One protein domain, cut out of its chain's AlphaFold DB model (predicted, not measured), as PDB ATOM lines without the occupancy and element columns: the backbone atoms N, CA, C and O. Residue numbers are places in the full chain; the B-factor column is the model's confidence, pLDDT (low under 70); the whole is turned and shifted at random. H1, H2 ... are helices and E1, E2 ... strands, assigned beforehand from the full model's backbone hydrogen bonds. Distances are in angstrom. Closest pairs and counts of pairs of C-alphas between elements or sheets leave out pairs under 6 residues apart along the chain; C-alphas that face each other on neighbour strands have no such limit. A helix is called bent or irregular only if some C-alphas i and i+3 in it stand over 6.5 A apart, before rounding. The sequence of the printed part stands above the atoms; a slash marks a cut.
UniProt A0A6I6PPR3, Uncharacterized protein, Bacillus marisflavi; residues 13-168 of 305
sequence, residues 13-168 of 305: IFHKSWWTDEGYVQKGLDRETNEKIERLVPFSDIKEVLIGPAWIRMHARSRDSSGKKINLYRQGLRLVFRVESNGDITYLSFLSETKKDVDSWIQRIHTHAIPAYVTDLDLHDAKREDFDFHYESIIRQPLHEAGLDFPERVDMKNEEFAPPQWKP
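Overview. This is residues 13 to 168 of the 305 residues of an uncharacterized protein of Bacillus marisflavi (UniProt A0A6I6PPR3). A long hairpin, E4 and E5, runs through the domain as the core of a twisted sheet; E6 lies side by side with the half of E5 away from the hairpin's turn, with H1 along one face of the sheet and H2 across the other. A small three-stranded sheet, E1 to E3, extends from the end where E3 leads into E4, while the turn between E4 and E5 makes one end of the longest axis and the turn between E5 and E6 the other. The short E7, with H3 near it, is at the edge beside E4, and the short E8 is beside E5 farther along. The printed part has 156 residues with three named helices and eight named strands, in the order E1 E2 E3 E4 E5 E6 H1 E7 H2 H3 E8; the larger sheet is branched and mixed, the smaller runs E1 E2 E3, antiparallel. The class is mixed, helices and strands, and the whole is compact, with a radius of gyration of the C-alphas of 17.0 A and spans of 58 by 43 by 30 A.

Arrangement. In the branched, twisted sheet, E4, residues 46 to 63, and E5, residues 69 to 85, form an antiparallel hairpin, with N 54 and O 76 2.9 A apart, within hydrogen-bond range. E4 bends by 57 degrees at residue 60. E5 has three neighbours: E4 on one side, and on the other side E6, residues 88 to 96, beside residues 76 to 85, and E8, residues 156 to 158, beside residues 72 to 74. E5 and E6 are an antiparallel hairpin, with N 81 and O 92 2.8 A apart; E4, E5 and E6 make a meander, each strand the antiparallel neighbour of the one before. E8 is antiparallel to E5, with N 73 and O 157 3.1 A apart. E7, residues 116 to 118, is parallel to E4, with N 117 and O 49 2.8 A apart, and its residues 117 to 118 pair antiparallel with residues 141 to 142. H1, residues 99 to 111, is on this sheet at a height of 10.0 A, over E4 and E5, along the strands at 20 degrees to E5 on the local plane; the closest C-alphas of H1 and E6 are those of Val 102 and Ser 96, 6.6 A apart. H2, residues 128 to 137, is on the opposite face at a height of 9.1 A, over E6 and across the strands at 83 degrees to E6 on the local plane; its closest C-alpha pair with E6 is Arg 128 and Tyr 91, 6.1 A. H3, residues 143 to 146, stands at the sheet's level, and its closest C-alpha pair with E7 is Leu 143 and Tyr 117, 4.9 A. H2 and H3 are apart. The second sheet, E1, residues 13 to 19, E2, residues 23 to 30, and E3, residues 36 to 42, is another meander, twisted, with C-alphas up to 4.4 A off its best plane. N 27 and O 16 are 2.8 A apart across E1 and E2, and N 39 and O 26 2.8 A across E2 and E3. E3 and E4 meet only through their link. Every O i to N i+4 pair is within hydrogen-bond range in H1, 3 of 6 are in H2, and H3 is too short for such a pair.

Along the chain. E1 begins at C-alpha 13, (56.270, 24.264, 33.228). E4 measures 44.2 A from its first C-alpha, (40.399, 14.434, 23.863), to its last; E5 measures 47.3 A, E6 26.0 A, E2 21.0 A and H1 18.1 A. H2 measures 14.5 A and is irregular, with C-alphas 133 and 136 8.0 A apart. E8 ends at C-alpha 158, (54.769, 40.305, 5.565).

Size, cuts and confidence. The two C-alphas farthest apart are those of Ser 66 and Asn 86, 58.3 A. The printed part has no cut, and no link is long. The mean pLDDT of the printed part is 79.0; 33 residues are under 70, namely 13, 15, 58 to 71 and 146 to 162.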
ATOM      1  N   ILE A  13      55.388  23.826  34.313       67.25
ATOM      2  CA  ILE A  13      56.270  24.264  33.228       67.25
ATOM      3  C   ILE A  13      56.592  23.050  32.355       67.25
ATOM      4  O   ILE A  13      57.534  22.312  32.627       67.25
ATOM      5  N   PHE A  14      55.845  22.826  31.274       70.38
ATOM      6  CA  PHE A  14      56.102  21.701  30.362       70.38
ATOM      7  C   PHE A  14      57.243  22.004  29.402       70.38
ATOM      8  O   PHE A  14      57.143  22.963  28.659       70.38
ATOM      9  N   HIS A  15      58.320  21.210  29.403       68.81
ATOM     10  CA  HIS A  15      59.547  21.394  28.606       68.81
ATOM     11  C   HIS A  15      59.630  20.538  27.351       68.81
ATOM     12  O   HIS A  15      60.331  20.920  26.415       68.81
ATOM     13  N   LYS A  16      58.954  19.392  27.341       73.31
ATOM     14  CA  LYS A  16      58.926  18.476  26.207       73.31
ATOM     15  C   LYS A  16      57.539  17.907  26.048       73.31
ATOM     16  O   LYS A  16      56.819  17.743  27.031       73.31
ATOM     17  N   SER A  17      57.201  17.571  24.817       75.25
ATOM     18  CA  SER A  17      55.975  16.851  24.545       75.25
ATOM     19  C   SER A  17      56.079  16.026  23.275       75.25
ATOM     20  O   SER A  17      56.832  16.377  22.362       75.25
ATOM     21  N   TRP A  18      55.371  14.900  23.255       79.31
ATOM     22  CA  TRP A  18      55.385  13.949  22.152       79.31
ATOM     23  C   TRP A  18      54.115  13.096  22.152       79.31
ATOM     24  O   TRP A  18      53.416  12.977  23.156       79.31
ATOM     25  N   TRP A  19      53.840  12.476  21.010       79.44
ATOM     26  CA  TRP A  19      52.757  11.511  20.864       79.44
ATOM     27  C   TRP A  19      53.238  10.093  21.143       79.44
ATOM     28  O   TRP A  19      54.323   9.706  20.699       79.44
ATOM     29  N   THR A  20      52.404   9.320  21.826       84.44
ATOM     30  CA  THR A  20      52.511   7.869  21.988       84.44
ATOM     31  C   THR A  20      51.307   7.198  21.328       84.44
ATOM     32  O   THR A  20      50.446   7.869  20.753       84.44
ATOM     33  N   ASP A  21      51.255   5.870  21.364       82.94
ATOM     34  CA  ASP A  21      50.125   5.109  20.816       82.94
ATOM     35  C   ASP A  21      48.876   5.197  21.712       82.94
ATOM     36  O   ASP A  21      47.762   4.957  21.259       82.94
ATOM     37  N   GLU A  22      49.054   5.600  22.971       85.31
ATOM     38  CA  GLU A  22      47.987   5.716  23.974       85.31
ATOM     39  C   GLU A  22      47.448   7.147  24.102       85.31
ATOM     40  O   GLU A  22      46.306   7.361  24.519       85.31
ATOM     41  N   GLY A  23      48.254   8.146  23.740       84.25
ATOM     42  CA  GLY A  23      47.850   9.536  23.847       84.25
ATOM     43  C   GLY A  23      48.989  10.522  23.661       84.25
ATOM     44  O   GLY A  23      49.991  10.276  22.986       84.25
ATOM     45  N   TYR A  24      48.812  11.683  24.265       84.06
ATOM     46  CA  TYR A  24      49.752  12.783  24.207       84.06
ATOM     47  C   TYR A  24      50.465  12.946  25.547       84.06
ATOM     48  O   TYR A  24      49.822  13.103  26.580       84.06
ATOM     49  N   VAL A  25      51.796  12.917  25.541       84.44
ATOM     50  CA  VAL A  25      52.601  13.037  26.759       84.44
ATOM     51  C   VAL A  25      53.252  14.410  26.832       84.44
ATOM     52  O   VAL A  25      53.897  14.871  25.887       84.44
ATOM     53  N   GLN A  26      53.129  15.044  27.994       83.06
ATOM     54  CA  GLN A  26      53.815  16.273  28.361       83.06
ATOM     55  C   GLN A  26      54.762  16.004  29.521       83.06
ATOM     56  O   GLN A  26      54.373  15.444  30.540       83.06
ATOM     57  N   LYS A  27      56.005  16.463  29.406       82.69
ATOM     58  CA  LYS A  27      57.003  16.366  30.470       82.69
ATOM     59  C   LYS A  27      57.438  17.752  30.901       82.69
ATOM     60  O   LYS A  27      57.849  18.567  30.070       82.69
ATOM     61  N   GLY A  28      57.365  18.017  32.195       83.69
ATOM     62  CA  GLY A  28      57.553  19.339  32.764       83.69
ATOM     63  C   GLY A  28      58.158  19.345  34.156       83.69
ATOM     64  O   GLY A  28      58.644  18.329  34.649       83.69
ATOM     65  N   LEU A  29      58.136  20.532  34.749       82.19
ATOM     66  CA  LEU A  29      58.443  20.778  36.147       82.19
ATOM     67  C   LEU A  29      57.206  21.347  36.833       82.19
ATOM     68  O   LEU A  29      56.519  22.192  36.257       82.19
ATOM     69  N   ASP A  30      56.947  20.910  38.056       80.31
ATOM     70  CA  ASP A  30      56.053  21.618  38.963       80.31
ATOM     71  C   ASP A  30      56.629  23.001  39.276       80.31
ATOM     72  O   ASP A  30      57.828  23.146  39.531       80.31
ATOM     73  N   ARG A  31      55.800  24.039  39.227       77.62
ATOM     74  CA  ARG A  31      56.253  25.405  39.469       77.62
ATOM     75  C   ARG A  31      56.526  25.686  40.946       77.62
ATOM     76  O   ARG A  31      57.370  26.534  41.231       77.62
ATOM     77  N   GLU A  32      55.824  25.022  41.856       81.88
ATOM     78  CA  GLU A  32      55.982  25.193  43.299       81.88
ATOM     79  C   GLU A  32      57.080  24.284  43.848       81.88
ATOM     80  O   GLU A  32      57.955  24.751  44.578       81.88
ATOM     81  N   THR A  33      57.071  23.003  43.473       84.19
ATOM     82  CA  THR A  33      57.993  22.006  44.047       84.19
ATOM     83  C   THR A  33      59.266  21.800  43.227       84.19
ATOM     84  O   THR A  33      60.240  21.244  43.730       84.19
ATOM     85  N   ASN A  34      59.298  22.277  41.976       81.00
ATOM     86  CA  ASN A  34      60.391  22.062  41.021       81.00
ATOM     87  C   ASN A  34      60.660  20.572  40.709       81.00
ATOM     88  O   ASN A  34      61.731  20.213  40.208       81.00
ATOM     89  N   GLU A  35      59.697  19.694  40.994       87.88
ATOM     90  CA  GLU A  35      59.780  18.266  40.700       87.88
ATOM     91  C   GLU A  35      59.432  17.971  39.240       87.88
ATOM     92  O   GLU A  35      58.633  18.662  38.609       87.88
ATOM     93  N   LYS A  36      60.041  16.920  38.678       85.75
ATOM     94  CA  LYS A  36      59.761  16.486  37.305       85.75
ATOM     95  C   LYS A  36      58.423  15.766  37.253       85.75
ATOM     96  O   LYS A  36      58.269  14.723  37.878       85.75
ATOM     97  N   ILE A  37      57.521  16.270  36.423       84.12
ATOM     98  CA  ILE A  37      56.192  15.695  36.224       84.12
ATOM     99  C   ILE A  37      56.042  15.248  34.776       84.12
ATOM    100  O   ILE A  37      56.534  15.892  33.844       84.12
ATOM    101  N   GLU A  38      55.358  14.126  34.593       85.75
ATOM    102  CA  GLU A  38      54.952  13.611  33.297       85.75
ATOM    103  C   GLU A  38      53.436  13.426  33.301       85.75
ATOM    104  O   GLU A  38      52.885  12.775  34.186       85.75
ATOM    105  N   ARG A  39      52.761  14.053  32.339       83.19
ATOM    106  CA  ARG A  39      51.311  14.024  32.180       83.19
ATOM    107  C   ARG A  39      50.983  13.342  30.863       83.19
ATOM    108  O   ARG A  39      51.337  13.857  29.806       83.19
ATOM    109  N   LEU A  40      50.296  12.208  30.938       87.38
ATOM    110  CA  LEU A  40      49.669  11.568  29.787       87.38
ATOM    111  C   LEU A  40      48.242  12.102  29.641       87.38
ATOM    112  O   LEU A  40      47.498  12.176  30.616       87.38
ATOM    113  N   VAL A  41      47.878  12.467  28.421       87.38
ATOM    114  CA  VAL A  41      46.527  12.834  28.002       87.38
ATOM    115  C   VAL A  41      46.066  11.750  27.032       87.38
ATOM    116  O   VAL A  41      46.490  11.764  25.872       87.38
ATOM    117  N   PRO A  42      45.269  10.777  27.496       89.69
ATOM    118  CA  PRO A  42      44.765   9.701  26.653       89.69
ATOM    119  C   PRO A  42      43.943  10.234  25.479       89.69
ATOM    120  O   PRO A  42      43.232  11.231  25.613       89.69
ATOM    121  N   PHE A  43      43.968   9.538  24.340       89.38
ATOM    122  CA  PHE A  43      43.123   9.912  23.198       89.38
ATOM    123  C   PHE A  43      41.619   9.894  23.527       89.38
ATOM    124  O   PHE A  43      40.874  10.690  22.970       89.38
ATOM    125  N   SER A  44      41.181   9.038  24.460       89.88
ATOM    126  CA  SER A  44      39.787   8.963  24.936       89.88
ATOM    127  C   SER A  44      39.280  10.246  25.598       89.88
ATOM    128  O   SER A  44      38.073  10.530  25.597       89.88
ATOM    129  N   ASP A  45      40.205  11.007  26.175       91.38
ATOM    130  CA  ASP A  45      39.908  12.197  26.965       91.38
ATOM    131  C   ASP A  45      39.853  13.437  26.063       91.38
ATOM    132  O   ASP A  45      39.256  14.447  26.425       91.38
ATOM    133  N   ILE A  46      40.428  13.360  24.857       91.06
ATOM    134  CA  ILE A  46      40.399  14.434  23.863       91.06
ATOM    135  C   ILE A  46      39.051  14.396  23.137       91.06
ATOM    136  O   ILE A  46      38.780  13.500  22.340       91.06
ATOM    137  N   LYS A  47      38.198  15.390  23.398       93.06
ATOM    138  CA  LYS A  47      36.857  15.483  22.798       93.06
ATOM    139  C   LYS A  47      36.853  16.174  21.449       93.06
ATOM    140  O   LYS A  47      36.073  15.804  20.580       93.06
ATOM    141  N   GLU A  48      37.718  17.163  21.273       92.94
ATOM    142  CA  GLU A  48      37.865  17.875  20.008       92.94
ATOM    143  C   GLU A  48      39.219  18.571  19.914       92.94
ATOM    144  O   GLU A  48      39.862  18.894  20.920       92.94
ATOM    145  N   VAL A  49      39.632  18.827  18.675       91.50
ATOM    146  CA  VAL A  49      40.842  19.573  18.342       91.50
ATOM    147  C   VAL A  49      40.477  20.768  17.477       91.50
ATOM    148  O   VAL A  49      39.879  20.614  16.417       91.50
ATOM    149  N   LEU A  50      40.883  21.961  17.897       91.38
ATOM    150  CA  LEU A  50      40.851  23.161  17.067       91.38
ATOM    151  C   LEU A  50      42.249  23.426  16.508       91.38
ATOM    152  O   LEU A  50      43.225  23.403  17.252       91.38
ATOM    153  N   ILE A  51      42.332  23.703  15.212       88.62
ATOM    154  CA  ILE A  51      43.559  24.026  14.487       88.62
ATOM    155  C   ILE A  51      43.422  25.452  13.954       88.62
ATOM    156  O   ILE A  51      42.468  25.760  13.246       88.62
ATOM    157  N   GLY A  52      44.367  26.327  14.275       87.50
ATOM    158  CA  GLY A  52      44.392  27.695  13.761       87.50
ATOM    159  C   GLY A  52      45.801  28.149  13.390       87.50
ATOM    160  O   GLY A  52      46.784  27.557  13.851       87.50
ATOM    161  N   PRO A  53      45.941  29.191  12.557       85.06
ATOM    162  CA  PRO A  53      47.232  29.799  12.277       85.06
ATOM    163  C   PRO A  53      47.866  30.371  13.553       85.06
ATOM    164  O   PRO A  53      47.180  30.807  14.475       85.06
ATOM    165  N   ALA A  54      49.199  30.368  13.588       84.38
ATOM    166  CA  ALA A  54      49.999  31.000  14.629       84.38
ATOM    167  C   ALA A  54      51.094  31.855  13.989       84.38
ATOM    168  O   ALA A  54      52.077  31.321  13.465       84.38
ATOM    169  N   TRP A  55      50.932  33.177  13.995       80.75
ATOM    170  CA  TRP A  55      51.878  34.086  13.342       80.75
ATOM    171  C   TRP A  55      52.933  34.599  14.315       80.75
ATOM    172  O   TRP A  55      52.710  35.500  15.118       80.75
ATOM    173  N   ILE A  56      54.134  34.034  14.212       78.19
ATOM    174  CA  ILE A  56      55.230  34.289  15.142       78.19
ATOM    175  C   ILE A  56      56.109  35.395  14.578       78.19
ATOM    176  O   ILE A  56      56.729  35.255  13.519       78.19
ATOM    177  N   ARG A  57      56.206  36.509  15.301       74.19
ATOM    178  CA  ARG A  57      57.061  37.623  14.889       74.19
ATOM    179  C   ARG A  57      58.535  37.236  14.979       74.19
ATOM    180  O   ARG A  57      59.034  36.897  16.050       74.19
ATOM    181  N   MET A  58      59.270  37.388  13.882       69.25
ATOM    182  CA  MET A  58      60.718  37.205  13.887       69.25
ATOM    183  C   MET A  58      61.431  38.496  14.299       69.25
ATOM    184  O   MET A  58      61.058  39.606  13.916       69.25
ATOM    185  N   HIS A  59      62.529  38.357  15.043       58.34
ATOM    186  CA  HIS A  59      63.405  39.486  15.380       58.34
ATOM    187  C   HIS A  59      64.221  40.006  14.179       58.34
ATOM    188  O   HIS A  59      64.870  41.051  14.287       58.34
ATOM    189  N   ALA A  60      64.189  39.301  13.041       54.28
ATOM    190  CA  ALA A  60      64.887  39.684  11.824       54.28
ATOM    191  C   ALA A  60      64.306  40.991  11.260       54.28
ATOM    192  O   ALA A  60      63.174  41.056  10.786       54.28
ATOM    193  N   ARG A  61      65.106  42.059  11.329       58.28
ATOM    194  CA  ARG A  61      64.769  43.370  10.766       58.28
ATOM    195  C   ARG A  61      65.086  43.353   9.276       58.28
ATOM    196  O   ARG A  61      66.214  43.661   8.899       58.28
ATOM    197  N   SER A  62      64.106  43.026   8.441       62.12
ATOM    198  CA  SER A  62      64.223  43.295   7.007       62.12
ATOM    199  C   SER A  62      63.917  44.769   6.724       62.12
ATOM    200  O   SER A  62      63.230  45.438   7.506       62.12
ATOM    201  N   ARG A  63      64.462  45.308   5.633       66.44
ATOM    202  CA  ARG A  63      64.121  46.639   5.120       66.44
ATOM    203  C   ARG A  63      63.587  46.488   3.704       66.44
ATOM    204  O   ARG A  63      64.157  45.730   2.927       66.44
ATOM    205  N   ASP A  64      62.513  47.201   3.383       66.94
ATOM    206  CA  ASP A  64      62.034  47.277   2.003       66.94
ATOM    207  C   ASP A  64      62.981  48.122   1.131       66.94
ATOM    208  O   ASP A  64      63.936  48.738   1.616       66.94
ATOM    209  N   SER A  65      62.690  48.185  -0.168       66.62
ATOM    210  CA  SER A  65      63.414  49.020  -1.137       66.62
ATOM    211  C   SER A  65      63.373  50.523  -0.813       66.62
ATOM    212  O   SER A  65      64.201  51.275  -1.322       66.62
ATOM    213  N   SER A  66      62.461  50.967   0.061       68.19
ATOM    214  CA  SER A  66      62.368  52.342   0.571       68.19
ATOM    215  C   SER A  66      63.123  52.563   1.893       68.19
ATOM    216  O   SER A  66      63.124  53.665   2.444       68.19
ATOM    217  N   GLY A  67      63.781  51.526   2.422       64.94
ATOM    218  CA  GLY A  67      64.499  51.553   3.696       64.94
ATOM    219  C   GLY A  67      63.602  51.446   4.935       64.94
ATOM    220  O   GLY A  67      64.107  51.532   6.062       64.94
ATOM    221  N   LYS A  68      62.290  51.241   4.769       69.50
ATOM    222  CA  LYS A  68      61.332  51.057   5.864       69.50
ATOM    223  C   LYS A  68      61.511  49.666   6.464       69.50
ATOM    224  O   LYS A  68      61.659  48.677   5.753       69.50
ATOM    225  N   LYS A  69      61.499  49.583   7.797       63.94
ATOM    226  CA  LYS A  69      61.563  48.298   8.506       63.94
ATOM    227  C   LYS A  69      60.304  47.484   8.201       63.94
ATOM    228  O   LYS A  69      59.204  47.975   8.447       63.94
ATOM    229  N   ILE A  70      60.490  46.254   7.740       66.56
ATOM    230  CA  ILE A  70      59.430  45.259   7.604       66.56
ATOM    231  C   ILE A  70      59.566  44.271   8.764       66.56
ATOM    232  O   ILE A  70      60.664  43.788   9.054       66.56
ATOM    233  N   ASN A  71      58.450  43.993   9.435       67.31
ATOM    234  CA  ASN A  71      58.359  42.868  10.353       67.31
ATOM    235  C   ASN A  71      58.134  41.603   9.526       67.31
ATOM    236  O   ASN A  71      57.161  41.524   8.775       67.31
ATOM    237  N   LEU A  72      59.036  40.636   9.664       71.62
ATOM    238  CA  LEU A  72      58.856  39.312   9.088       71.62
ATOM    239  C   LEU A  72      58.151  38.422  10.106       71.62
ATOM    240  O   LEU A  72      58.516  38.414  11.287       71.62
ATOM    241  N   TYR A  73      57.164  37.674   9.635       74.44
ATOM    242  CA  TYR A  73      56.457  36.690  10.437       74.44
ATOM    243  C   TYR A  73      56.721  35.297   9.900       74.44
ATOM    244  O   TYR A  73      56.812  35.076   8.693       74.44
ATOM    245  N   ARG A  74      56.842  34.362  10.834       76.88
ATOM    246  CA  ARG A  74      56.883  32.931  10.587       76.88
ATOM    247  C   ARG A  74      55.485  32.384  10.825       76.88
ATOM    248  O   ARG A  74      54.956  32.513  11.926       76.88
ATOM    249  N   GLN A  75      54.907  31.775   9.797       76.25
ATOM    250  CA  GLN A  75      53.634  31.076   9.919       76.25
ATOM    251  C   GLN A  75      53.861  29.696  10.555       76.25
ATOM    252  O   GLN A  75      54.626  28.884  10.030       76.25
ATOM    253  N   GLY A  76      53.211  29.452  11.690       79.56
ATOM    254  CA  GLY A  76      53.047  28.147  12.326       79.56
ATOM    255  C   GLY A  76      51.566  27.809  12.511       79.56
ATOM    256  O   GLY A  76      50.687  28.507  11.998       79.56
ATOM    257  N   LEU A  77      51.297  26.744  13.260       81.31
ATOM    258  CA  LEU A  77      49.961  26.278  13.603       81.31
ATOM    259  C   LEU A  77      49.827  26.056  15.088       81.31
ATOM    260  O   LEU A  77      50.690  25.447  15.719       81.31
ATOM    261  N   ARG A  78      48.708  26.522  15.620       85.50
ATOM    262  CA  ARG A  78      48.318  26.270  16.988       85.50
ATOM    263  C   ARG A  78      47.193  25.253  17.015       85.50
ATOM    264  O   ARG A  78      46.170  25.437  16.362       85.50
ATOM    265  N   LEU A  79      47.399  24.187  17.772       85.88
ATOM    266  CA  LEU A  79      46.383  23.198  18.084       85.88
ATOM    267  C   LEU A  79      45.885  23.462  19.493       85.88
ATOM    268  O   LEU A  79      46.665  23.817  20.375       85.88
ATOM    269  N   VAL A  80      44.590  23.294  19.702       89.06
ATOM    270  CA  VAL A  80      43.944  23.417  21.003       89.06
ATOM    271  C   VAL A  80      43.111  22.162  21.210       89.06
ATOM    272  O   VAL A  80      42.148  21.933  20.480       89.06
ATOM    273  N   PHE A  81      43.497  21.333  22.173       89.38
ATOM    274  CA  PHE A  81      42.740  20.147  22.560       89.38
ATOM    275  C   PHE A  81      41.767  20.530  23.650       89.38
ATOM    276  O   PHE A  81      42.186  21.039  24.687       89.38
ATOM    277  N   ARG A  82      40.488  20.238  23.436       91.56
ATOM    278  CA  ARG A  82      39.511  20.201  24.515       91.56
ATOM    279  C   ARG A  82      39.566  18.815  25.136       91.56
ATOM    280  O   ARG A  82      39.175  17.827  24.512       91.56
ATOM    281  N   VAL A  83      40.087  18.757  26.348       89.75
ATOM    282  CA  VAL A  83      40.249  17.530  27.121       89.75
ATOM    283  C   VAL A  83      39.203  17.517  28.215       89.75
ATOM    284  O   VAL A  83      39.102  18.473  28.978       89.75
ATOM    285  N   GLU A  84      38.451  16.433  28.310       90.31
ATOM    286  CA  GLU A  84      37.508  16.204  29.395       90.31
ATOM    287  C   GLU A  84      38.031  15.063  30.263       90.31
ATOM    288  O   GLU A  84      38.154  13.928  29.804       90.31
ATOM    289  N   SER A  85      38.352  15.372  31.517       83.25
ATOM    290  CA  SER A  85      38.844  14.399  32.489       83.25
ATOM    291  C   SER A  85      38.042  14.541  33.775       83.25
ATOM    292  O   SER A  85      37.947  15.631  34.329       83.25
ATOM    293  N   ASN A  86      37.426  13.450  34.235       80.81
ATOM    294  CA  ASN A  86      36.577  13.424  35.435       80.81
ATOM    295  C   ASN A  86      35.431  14.462  35.445       80.81
ATOM    296  O   ASN A  86      34.996  14.889  36.511       80.81
ATOM    297  N   GLY A  87      34.927  14.849  34.268       79.00
ATOM    298  CA  GLY A  87      33.863  15.850  34.107       79.00
ATOM    299  C   GLY A  87      34.352  17.301  34.027       79.00
ATOM    300  O   GLY A  87      33.555  18.182  33.711       79.00
ATOM    301  N   ASP A  88      35.647  17.549  34.237       84.50
ATOM    302  CA  ASP A  88      36.252  18.866  34.056       84.50
ATOM    303  C   ASP A  88      36.800  19.017  32.636       84.50
ATOM    304  O   ASP A  88      37.560  18.176  32.140       84.50
ATOM    305  N   ILE A  89      36.441  20.124  31.987       85.88
ATOM    306  CA  ILE A  89      36.960  20.490  30.670       85.88
ATOM    307  C   ILE A  89      38.201  21.357  30.856       85.88
ATOM    308  O   ILE A  89      38.180  22.369  31.552       85.88
ATOM    309  N   THR A  90      39.283  20.976  30.188       85.62
ATOM    310  CA  THR A  90      40.526  21.740  30.141       85.62
ATOM    311  C   THR A  90      41.001  21.882  28.708       85.62
ATOM    312  O   THR A  90      40.904  20.944  27.917       85.62
ATOM    313  N   TYR A  91      41.540  23.051  28.372       86.19
ATOM    314  CA  TYR A  91      42.142  23.282  27.067       86.19
ATOM    315  C   TYR A  91      43.659  23.176  27.150       86.19
ATOM    316  O   TYR A  91      44.287  23.761  28.035       86.19
ATOM    317  N   LEU A  92      44.248  22.420  26.229       83.50
ATOM    318  CA  LEU A  92      45.695  22.310  26.084       83.50
ATOM    319  C   LEU A  92      46.102  22.848  24.725       83.50
ATOM    320  O   LEU A  92      45.576  22.378  23.717       83.50
ATOM    321  N   SER A  93      47.037  23.797  24.687       80.00
ATOM    322  CA  SER A  93      47.480  24.367  23.426       80.00
ATOM    323  C   SER A  93      48.925  24.054  23.048       80.00
ATOM    324  O   SER A  93      49.822  23.980  23.888       80.00
ATOM    325  N   PHE A  94      49.141  23.878  21.744       78.62
ATOM    326  CA  PHE A  94      50.385  23.401  21.154       78.62
ATOM    327  C   PHE A  94      50.716  24.183  19.909       78.62
ATOM    328  O   PHE A  94      49.855  24.385  19.064       78.62
ATOM    329  N   LEU A  95      51.979  24.552  19.755       77.88
ATOM    330  CA  LEU A  95      52.481  25.182  18.549       77.88
ATOM    331  C   LEU A  95      53.281  24.153  17.744       77.88
ATOM    332  O   LEU A  95      54.229  23.564  18.261       77.88
ATOM    333  N   SER A  96      52.936  23.962  16.475       75.25
ATOM    334  CA  SER A  96      53.844  23.368  15.497       75.25
ATOM    335  C   SER A  96      54.259  24.397  14.472       75.25
ATOM    336  O   SER A  96      53.465  25.192  13.981       75.25
ATOM    337  N   GLU A  97      55.529  24.337  14.106       70.12
ATOM    338  CA  GLU A  97      56.095  25.161  13.053       70.12
ATOM    339  C   GLU A  97      56.506  24.331  11.827       70.12
ATOM    340  O   GLU A  97      57.147  24.874  10.924       70.12
ATOM    341  N   THR A  98      56.205  23.024  11.791       71.75
ATOM    342  CA  THR A  98      56.562  22.153  10.663       71.75
ATOM    343  C   THR A  98      55.366  21.362  10.140       71.75
ATOM    344  O   THR A  98      54.578  20.801  10.902       71.75
ATOM    345  N   LYS A  99      55.261  21.269   8.807       72.38
ATOM    346  CA  LYS A  99      54.218  20.484   8.130       72.38
ATOM    347  C   LYS A  99      54.282  19.002   8.507       72.38
ATOM    348  O   LYS A  99      53.257  18.397   8.768       72.38
ATOM    349  N   LYS A 100      55.487  18.437   8.639       77.06
ATOM    350  CA  LYS A 100      55.677  17.030   9.024       77.06
ATOM    351  C   LYS A 100      55.070  16.710  10.395       77.06
ATOM    352  O   LYS A 100      54.462  15.654  10.554       77.06
ATOM    353  N   ASP A 101      55.258  17.596  11.374       75.75
ATOM    354  CA  ASP A 101      54.637  17.444  12.695       75.75
ATOM    355  C   ASP A 101      53.112  17.476  12.563       75.75
ATOM    356  O   ASP A 101      52.426  16.596  13.071       75.75
ATOM    357  N   VAL A 102      52.594  18.451  11.818       76.31
ATOM    358  CA  VAL A 102      51.155  18.682  11.631       76.31
ATOM    359  C   VAL A 102      50.483  17.500  10.936       76.31
ATOM    360  O   VAL A 102      49.487  16.992  11.444       76.31
ATOM    361  N   ASP A 103      51.058  17.003   9.842       80.06
ATOM    362  CA  ASP A 103      50.554  15.839   9.107       80.06
ATOM    363  C   ASP A 103      50.514  14.598  10.012       80.06
ATOM    364  O   ASP A 103      49.518  13.872  10.047       80.06
ATOM    365  N   SER A 104      51.567  14.389  10.814       81.81
ATOM    366  CA  SER A 104      51.601  13.294  11.786       81.81
ATOM    367  C   SER A 104      50.504  13.427  12.845       81.81
ATOM    368  O   SER A 104      49.955  12.413  13.283       81.81
ATOM    369  N   TRP A 105      50.176  14.647  13.266       81.62
ATOM    370  CA  TRP A 105      49.120  14.897  14.245       81.62
ATOM    371  C   TRP A 105      47.740  14.646  13.659       81.62
ATOM    372  O   TRP A 105      46.947  13.929  14.263       81.62
ATOM    373  N   ILE A 106      47.473  15.177  12.466       83.00
ATOM    374  CA  ILE A 106      46.203  14.987  11.757       83.00
ATOM    375  C   ILE A 106      45.947  13.497  11.531       83.00
ATOM    376  O   ILE A 106      44.842  13.019  11.777       83.00
ATOM    377  N   GLN A 107      46.980  12.740  11.150       85.62
ATOM    378  CA  GLN A 107      46.872  11.292  10.989       85.62
ATOM    379  C   GLN A 107      46.468  10.589  12.294       85.62
ATOM    380  O   GLN A 107      45.627   9.688  12.267       85.62
ATOM    381  N   ARG A 108      47.029  10.990  13.442       86.31
ATOM    382  CA  ARG A 108      46.665  10.421  14.754       86.31
ATOM    383  C   ARG A 108      45.243  10.801  15.158       86.31
ATOM    384  O   ARG A 108      44.470   9.929  15.532       86.31
ATOM    385  N   ILE A 109      44.879  12.073  15.008       86.62
ATOM    386  CA  ILE A 109      43.529  12.591  15.278       86.62
ATOM    387  C   ILE A 109      42.485  11.806  14.475       86.62
ATOM    388  O   ILE A 109      41.499  11.332  15.037       86.62
ATOM    389  N   HIS A 110      42.747  11.585  13.185       86.88
ATOM    390  CA  HIS A 110      41.874  10.801  12.318       86.88
ATOM    391  C   HIS A 110      41.818   9.322  12.728       86.88
ATOM    392  O   HIS A 110      40.737   8.744  12.794       86.88
ATOM    393  N   THR A 111      42.966   8.700  13.029       88.88
ATOM    394  CA  THR A 111      43.039   7.290  13.469       88.88
ATOM    395  C   THR A 111      42.190   7.029  14.715       88.88
ATOM    396  O   THR A 111      41.539   5.993  14.802       88.88
ATOM    397  N   HIS A 112      42.157   7.976  15.654       89.12
ATOM    398  CA  HIS A 112      41.372   7.871  16.887       89.12
ATOM    399  C   HIS A 112      39.962   8.477  16.776       89.12
ATOM    400  O   HIS A 112      39.284   8.609  17.791       89.12
ATOM    401  N   ALA A 113      39.514   8.823  15.562       88.62
ATOM    402  CA  ALA A 113      38.198   9.403  15.286       88.62
ATOM    403  C   ALA A 113      37.872  10.653  16.133       88.62
ATOM    404  O   ALA A 113      36.721  10.883  16.501       88.62
ATOM    405  N   ILE A 114      38.887  11.466  16.438       90.50
ATOM    406  CA  ILE A 114      38.723  12.691  17.222       90.50
ATOM    407  C   ILE A 114      38.204  13.806  16.296       90.50
ATOM    408  O   ILE A 114      38.836  14.086  15.272       90.50
ATOM    409  N   PRO A 115      37.089  14.479  16.638       91.81
ATOM    410  CA  PRO A 115      36.595  15.632  15.894       91.81
ATOM    411  C   PRO A 115      37.648  16.740  15.787       91.81
ATOM    412  O   PRO A 115      38.209  17.184  16.791       91.81
ATOM    413  N   ALA A 116      37.898  17.205  14.564       90.25
ATOM    414  CA  ALA A 116      38.858  18.263  14.287       90.25
ATOM    415  C   ALA A 116      38.201  19.419  13.535       90.25
ATOM    416  O   ALA A 116      37.473  19.211  12.561       90.25
ATOM    417  N   TYR A 117      38.511  20.633  13.971       91.62
ATOM    418  CA  TYR A 117      38.002  21.878  13.420       91.62
ATOM    419  C   TYR A 117      39.145  22.818  13.056       91.62
ATOM    420  O   TYR A 117      40.203  22.795  13.683       91.62
ATOM    421  N   VAL A 118      38.911  23.679  12.074       89.56
ATOM    422  CA  VAL A 118      39.845  24.703  11.611       89.56
ATOM    423  C   VAL A 118      39.244  26.084  11.844       89.56
ATOM    424  O   VAL A 118      38.039  26.274  11.682       89.56
ATOM    425  N   THR A 119      40.080  27.045  12.229       89.31
ATOM    426  CA  THR A 119      39.733  28.468  12.298       89.31
ATOM    427  C   THR A 119      40.748  29.305  11.528       89.31
ATOM    428  O   THR A 119      41.937  28.991  11.515       89.31
ATOM    429  N   ASP A 120      40.283  30.399  10.929       85.75
ATOM    430  CA  ASP A 120      41.134  31.369  10.229       85.75
ATOM    431  C   ASP A 120      41.763  32.400  11.177       85.75
ATOM    432  O   ASP A 120      42.602  33.204  10.767       85.75
ATOM    433  N   LEU A 121      41.346  32.411  12.446       86.81
ATOM    434  CA  LEU A 121      41.829  33.371  13.429       86.81
ATOM    435  C   LEU A 121      43.230  32.993  13.918       86.81
ATOM    436  O   LEU A 121      43.488  31.842  14.263       86.81
ATOM    437  N   ASP A 122      44.129  33.976  14.009       85.50
ATOM    438  CA  ASP A 122      45.456  33.760  14.591       85.50
ATOM    439  C   ASP A 122      45.335  33.539  16.102       85.50
ATOM    440  O   ASP A 122      44.934  34.434  16.854       85.50
ATOM    441  N   LEU A 123      45.685  32.328  16.535       85.38
ATOM    442  CA  LEU A 123      45.609  31.894  17.926       85.38
ATOM    443  C   LEU A 123      46.930  32.128  18.677       85.38
ATOM    444  O   LEU A 123      47.037  31.727  19.833       85.38
ATOM    445  N   HIS A 124      47.954  32.743  18.072       82.56
ATOM    446  CA  HIS A 124      49.294  32.862  18.664       82.56
ATOM    447  C   HIS A 124      49.321  33.499  20.065       82.56
ATOM    448  O   HIS A 124      50.000  32.989  20.952       82.56
ATOM    449  N   ASP A 125      48.556  34.568  20.287       75.06
ATOM    450  CA  ASP A 125      48.583  35.335  21.545       75.06
ATOM    451  C   ASP A 125      47.561  34.852  22.595       75.06
ATOM    452  O   ASP A 125      47.518  35.376  23.714       75.06
ATOM    453  N   ALA A 126      46.731  33.860  22.257       77.56
ATOM    454  CA  ALA A 126      45.724  33.320  23.163       77.56
ATOM    455  C   ALA A 126      46.378  32.580  24.340       77.56
ATOM    456  O   ALA A 126      47.377  31.874  24.168       77.56
ATOM    457  N   LYS A 127      45.831  32.728  25.547       78.00
ATOM    458  CA  LYS A 127      46.241  31.929  26.712       78.00
ATOM    459  C   LYS A 127      45.213  30.840  26.997       78.00
ATOM    460  O   LYS A 127      44.061  30.969  26.593       78.00
ATOM    461  N   ARG A 128      45.601  29.821  27.767       78.06
ATOM    462  CA  ARG A 128      44.698  28.755  28.222       78.06
ATOM    463  C   ARG A 128      43.394  29.301  28.803       78.06
ATOM    464  O   ARG A 128      42.322  28.858  28.406       78.06
ATOM    465  N   GLU A 129      43.486  30.314  29.664       80.12
ATOM    466  CA  GLU A 129      42.306  30.880  30.324       80.12
ATOM    467  C   GLU A 129      41.340  31.540  29.329       80.12
ATOM    468  O   GLU A 129      40.152  31.651  29.603       80.12
ATOM    469  N   ASP A 130      41.822  31.987  28.166       83.44
ATOM    470  CA  ASP A 130      40.942  32.522  27.126       83.44
ATOM    471  C   ASP A 130      40.069  31.431  26.517       83.44
ATOM    472  O   ASP A 130      38.899  31.674  26.229       83.44
ATOM    473  N   PHE A 131      40.617  30.229  26.345       84.50
ATOM    474  CA  PHE A 131      39.852  29.092  25.853       84.50
ATOM    475  C   PHE A 131      38.823  28.638  26.895       84.50
ATOM    476  O   PHE A 131      37.670  28.421  26.536       84.50
ATOM    477  N   ASP A 132      39.177  28.625  28.184       80.62
ATOM    478  CA  ASP A 132      38.247  28.237  29.256       80.62
ATOM    479  C   ASP A 132      36.928  29.047  29.225       80.62
ATOM    480  O   ASP A 132      35.858  28.490  29.469       80.62
ATOM    481  N   PHE A 133      36.977  30.340  28.872       80.75
ATOM    482  CA  PHE A 133      35.792  31.216  28.860       80.75
ATOM    483  C   PHE A 133      35.220  31.526  27.474       80.75
ATOM    484  O   PHE A 133      34.031  31.831  27.362       80.75
ATOM    485  N   HIS A 134      36.045  31.514  26.426       85.12
ATOM    486  CA  HIS A 134      35.672  32.058  25.118       85.12
ATOM    487  C   HIS A 134      35.834  31.068  23.962       85.12
ATOM    488  O   HIS A 134      35.558  31.449  22.825       85.12
ATOM    489  N   TYR A 135      36.230  29.816  24.208       86.50
ATOM    490  CA  TYR A 135      36.458  28.831  23.142       86.50
ATOM    491  C   TYR A 135      35.249  28.658  22.209       86.50
ATOM    492  O   TYR A 135      35.405  28.674  20.992       86.50
ATOM    493  N   GLU A 136      34.031  28.611  22.755       87.75
ATOM    494  CA  GLU A 136      32.804  28.449  21.956       87.75
ATOM    495  C   GLU A 136      32.480  29.662  21.061       87.75
ATOM    496  O   GLU A 136      31.666  29.560  20.147       87.75
ATOM    497  N   SER A 137      33.124  30.816  21.279       86.69
ATOM    498  CA  SER A 137      32.973  31.995  20.412       86.69
ATOM    499  C   SER A 137      33.834  31.938  19.144       86.69
ATOM    500  O   SER A 137      33.695  32.792  18.265       86.69
ATOM    501  N   ILE A 138      34.741  30.962  19.043       88.81
ATOM    502  CA  ILE A 138      35.645  30.828  17.905       88.81
ATOM    503  C   ILE A 138      34.865  30.281  16.710       88.81
ATOM    504  O   ILE A 138      34.358  29.159  16.733       88.81
ATOM    505  N   ILE A 139      34.818  31.064  15.631       86.88
ATOM    506  CA  ILE A 139      34.271  30.613  14.352       86.88
ATOM    507  C   ILE A 139      35.181  29.508  13.818       86.88
ATOM    508  O   ILE A 139      36.383  29.717  13.619       86.88
ATOM    509  N   ARG A 140      34.598  28.327  13.617       90.94
ATOM    510  CA  ARG A 140      35.313  27.101  13.281       90.94
ATOM    511  C   ARG A 140      34.531  26.264  12.279       90.94
ATOM    512  O   ARG A 140      33.304  26.238  12.321       90.94
ATOM    513  N   GLN A 141      35.248  25.589  11.392       89.50
ATOM    514  CA  GLN A 141      34.688  24.707  10.369       89.50
ATOM    515  C   GLN A 141      35.270  23.299  10.519       89.50
ATOM    516  O   GLN A 141      36.419  23.173  10.947       89.50
ATOM    517  N   PRO A 142      34.523  22.230  10.208       88.62
ATOM    518  CA  PRO A 142      35.063  20.878  10.242       88.62
ATOM    519  C   PRO A 142      36.269  20.721   9.307       88.62
ATOM    520  O   PRO A 142      36.256  21.177   8.164       88.62
ATOM    521  N   LEU A 143      37.306  20.024   9.777       84.25
ATOM    522  CA  LEU A 143      38.569  19.855   9.048       84.25
ATOM    523  C   LEU A 143      38.390  19.262   7.639       84.25
ATOM    524  O   LEU A 143      39.098  19.637   6.708       84.25
ATOM    525  N   HIS A 144      37.442  18.337   7.487       78.00
ATOM    526  CA  HIS A 144      37.166  17.657   6.222       78.00
ATOM    527  C   HIS A 144      36.492  18.559   5.176       78.00
ATOM    528  O   HIS A 144      36.581  18.259   3.990       78.00
ATOM    529  N   GLU A 145      35.841  19.648   5.599       76.25
ATOM    530  CA  GLU A 145      35.175  20.607   4.707       76.25
ATOM    531  C   GLU A 145      36.112  21.744   4.296       76.25
ATOM    532  O   GLU A 145      36.108  22.160   3.140       76.25
ATOM    533  N   ALA A 146      36.935  22.230   5.231       67.81
ATOM    534  CA  ALA A 146      37.826  23.365   4.997       67.81
ATOM    535  C   ALA A 146      39.030  23.011   4.107       67.81
ATOM    536  O   ALA A 146      39.522  23.855   3.359       67.81
ATOM    537  N   GLY A 147      39.516  21.765   4.187       62.66
ATOM    538  CA  GLY A 147      40.818  21.401   3.632       62.66
ATOM    539  C   GLY A 147      41.968  22.113   4.358       62.66
ATOM    540  O   GLY A 147      41.785  23.103   5.062       62.66
ATOM    541  N   LEU A 148      43.186  21.589   4.229       64.25
ATOM    542  CA  LEU A 148      44.372  22.199   4.832       64.25
ATOM    543  C   LEU A 148      45.330  22.674   3.751       64.25
ATOM    544  O   LEU A 148      46.201  21.924   3.313       64.25
ATOM    545  N   ASP A 149      45.195  23.934   3.353       58.56
ATOM    546  CA  ASP A 149      46.122  24.569   2.417       58.56
ATOM    547  C   ASP A 149      47.277  25.224   3.193       58.56
ATOM    548  O   ASP A 149      47.387  26.445   3.337       58.56
ATOM    549  N   PHE A 150      48.132  24.385   3.787       60.66
ATOM    550  CA  PHE A 150      49.308  24.856   4.519       60.66
ATOM    551  C   PHE A 150      50.553  24.890   3.633       60.66
ATOM    552  O   PHE A 150      50.882  23.887   2.991       60.66
ATOM    553  N   PRO A 151      51.309  26.006   3.633       54.41
ATOM    554  CA  PRO A 151      52.573  26.062   2.916       54.41
ATOM    555  C   PRO A 151      53.549  25.020   3.485       54.41
ATOM    556  O   PRO A 151      53.683  24.854   4.697       54.41
ATOM    557  N   GLU A 152      54.253  24.303   2.602       50.88
ATOM    558  CA  GLU A 152      55.197  23.228   2.968       50.88
ATOM    559  C   GLU A 152      56.363  23.687   3.846       50.88
ATOM    560  O   GLU A 152      57.015  22.881   4.515       50.88
ATOM    561  N   ARG A 153      56.628  24.991   3.851       49.47
ATOM    562  CA  ARG A 153      57.617  25.633   4.699       49.47
ATOM    563  C   ARG A 153      56.959  26.756   5.471       49.47
ATOM    564  O   ARG A 153      56.026  27.391   4.997       49.47
ATOM    565  N   VAL A 154      57.543  27.019   6.635       54.44
ATOM    566  CA  VAL A 154      57.519  28.320   7.300       54.44
ATOM    567  C   VAL A 154      57.702  29.392   6.245       54.44
ATOM    568  O   VAL A 154      58.817  29.623   5.774       54.44
ATOM    569  N   ASP A 155      56.602  29.997   5.835       56.97
ATOM    570  CA  ASP A 155      56.663  31.015   4.815       56.97
ATOM    571  C   ASP A 155      56.877  32.343   5.529       56.97
ATOM    572  O   ASP A 155      56.140  32.696   6.458       56.97
ATOM    573  N   MET A 156      57.951  33.038   5.156       58.91
ATOM    574  CA  MET A 156      58.229  34.367   5.683       58.91
ATOM    575  C   MET A 156      57.279  35.334   5.004       58.91
ATOM    576  O   MET A 156      57.509  35.761   3.873       58.91
ATOM    577  N   LYS A 157      56.199  35.667   5.700       64.25
ATOM    578  CA  LYS A 157      55.177  36.565   5.178       64.25
ATOM    579  C   LYS A 157      55.277  37.933   5.840       64.25
ATOM    580  O   LYS A 157      55.687  38.081   6.995       64.25
ATOM    581  N   ASN A 158      54.917  38.948   5.063       63.78
ATOM    582  CA  ASN A 158      54.769  40.305   5.565       63.78
ATOM    583  C   ASN A 158      53.551  40.388   6.491       63.78
ATOM    584  O   ASN A 158      52.595  39.631   6.344       63.78
ATOM    585  N   GLU A 159      53.569  41.373   7.389       63.50
ATOM    586  CA  GLU A 159      52.463  41.689   8.307       63.50
ATOM    587  C   GLU A 159      51.109  41.862   7.598       63.50
ATOM    588  O   GLU A 159      50.072  41.553   8.167       63.50
ATOM    589  N   GLU A 160      51.118  42.314   6.342       62.91
ATOM    590  CA  GLU A 160      49.914  42.535   5.527       62.91
ATOM    591  C   GLU A 160      49.124  41.251   5.235       62.91
ATOM    592  O   GLU A 160      47.939  41.325   4.928       62.91
ATOM    593  N   PHE A 161      49.760  40.083   5.358       66.19
ATOM    594  CA  PHE A 161      49.124  38.777   5.175       66.19
ATOM    595  C   PHE A 161      48.756  38.101   6.500       66.19
ATOM    596  O   PHE A 161      48.286  36.963   6.481       66.19
ATOM    597  N   ALA A 162      49.000  38.757   7.642       67.62
ATOM    598  CA  ALA A 162      48.675  38.189   8.940       67.62
ATOM    599  C   ALA A 162      47.142  38.103   9.102       67.62
ATOM    600  O   ALA A 162      46.455  39.115   8.924       67.62
ATOM    601  N   PRO A 163      46.592  36.924   9.440       73.00
ATOM    602  CA  PRO A 163      45.184  36.773   9.734       73.00
ATOM    603  C   PRO A 163      44.797  37.618  10.951       73.00
ATOM    604  O   PRO A 163      45.648  37.975  11.776       73.00
ATOM    605  N   PRO A 164      43.505  37.948  11.091       80.44
ATOM    606  CA  PRO A 164      43.027  38.643  12.271       80.44
ATOM    607  C   PRO A 164      43.338  37.820  13.529       80.44
ATOM    608  O   PRO A 164      42.964  36.654  13.641       80.44
ATOM    609  N   GLN A 165      44.023  38.445  14.486       82.50
ATOM    610  CA  GLN A 165      44.307  37.833  15.784       82.50
ATOM    611  C   GLN A 165      43.028  37.645  16.592       82.50
ATOM    612  O   GLN A 165      42.255  38.594  16.756       82.50
ATOM    613  N   TRP A 166      42.848  36.453  17.163       84.00
ATOM    614  CA  TRP A 166      41.776  36.212  18.119       84.00
ATOM    615  C   TRP A 166      42.093  36.914  19.442       84.00
ATOM    616  O   TRP A 166      43.042  36.566  20.146       84.00
ATOM    617  N   LYS A 167      41.309  37.944  19.762       80.88
ATOM    618  CA  LYS A 167      41.478  38.773  20.961       80.88
ATOM    619  C   LYS A 167      40.167  38.838  21.737       80.88
ATOM    620  O   LYS A 167      39.353  39.715  21.452       80.88
ATOM    621  N   PRO A 168      39.945  37.931  22.699       79.38
ATOM    622  CA  PRO A 168      38.784  38.012  23.577       79.38
ATOM    623  C   PRO A 168      38.887  39.204  24.540       79.38
ATOM    624  O   PRO A 168      39.969  39.742  24.779       79.38
TER     625      PRO A 168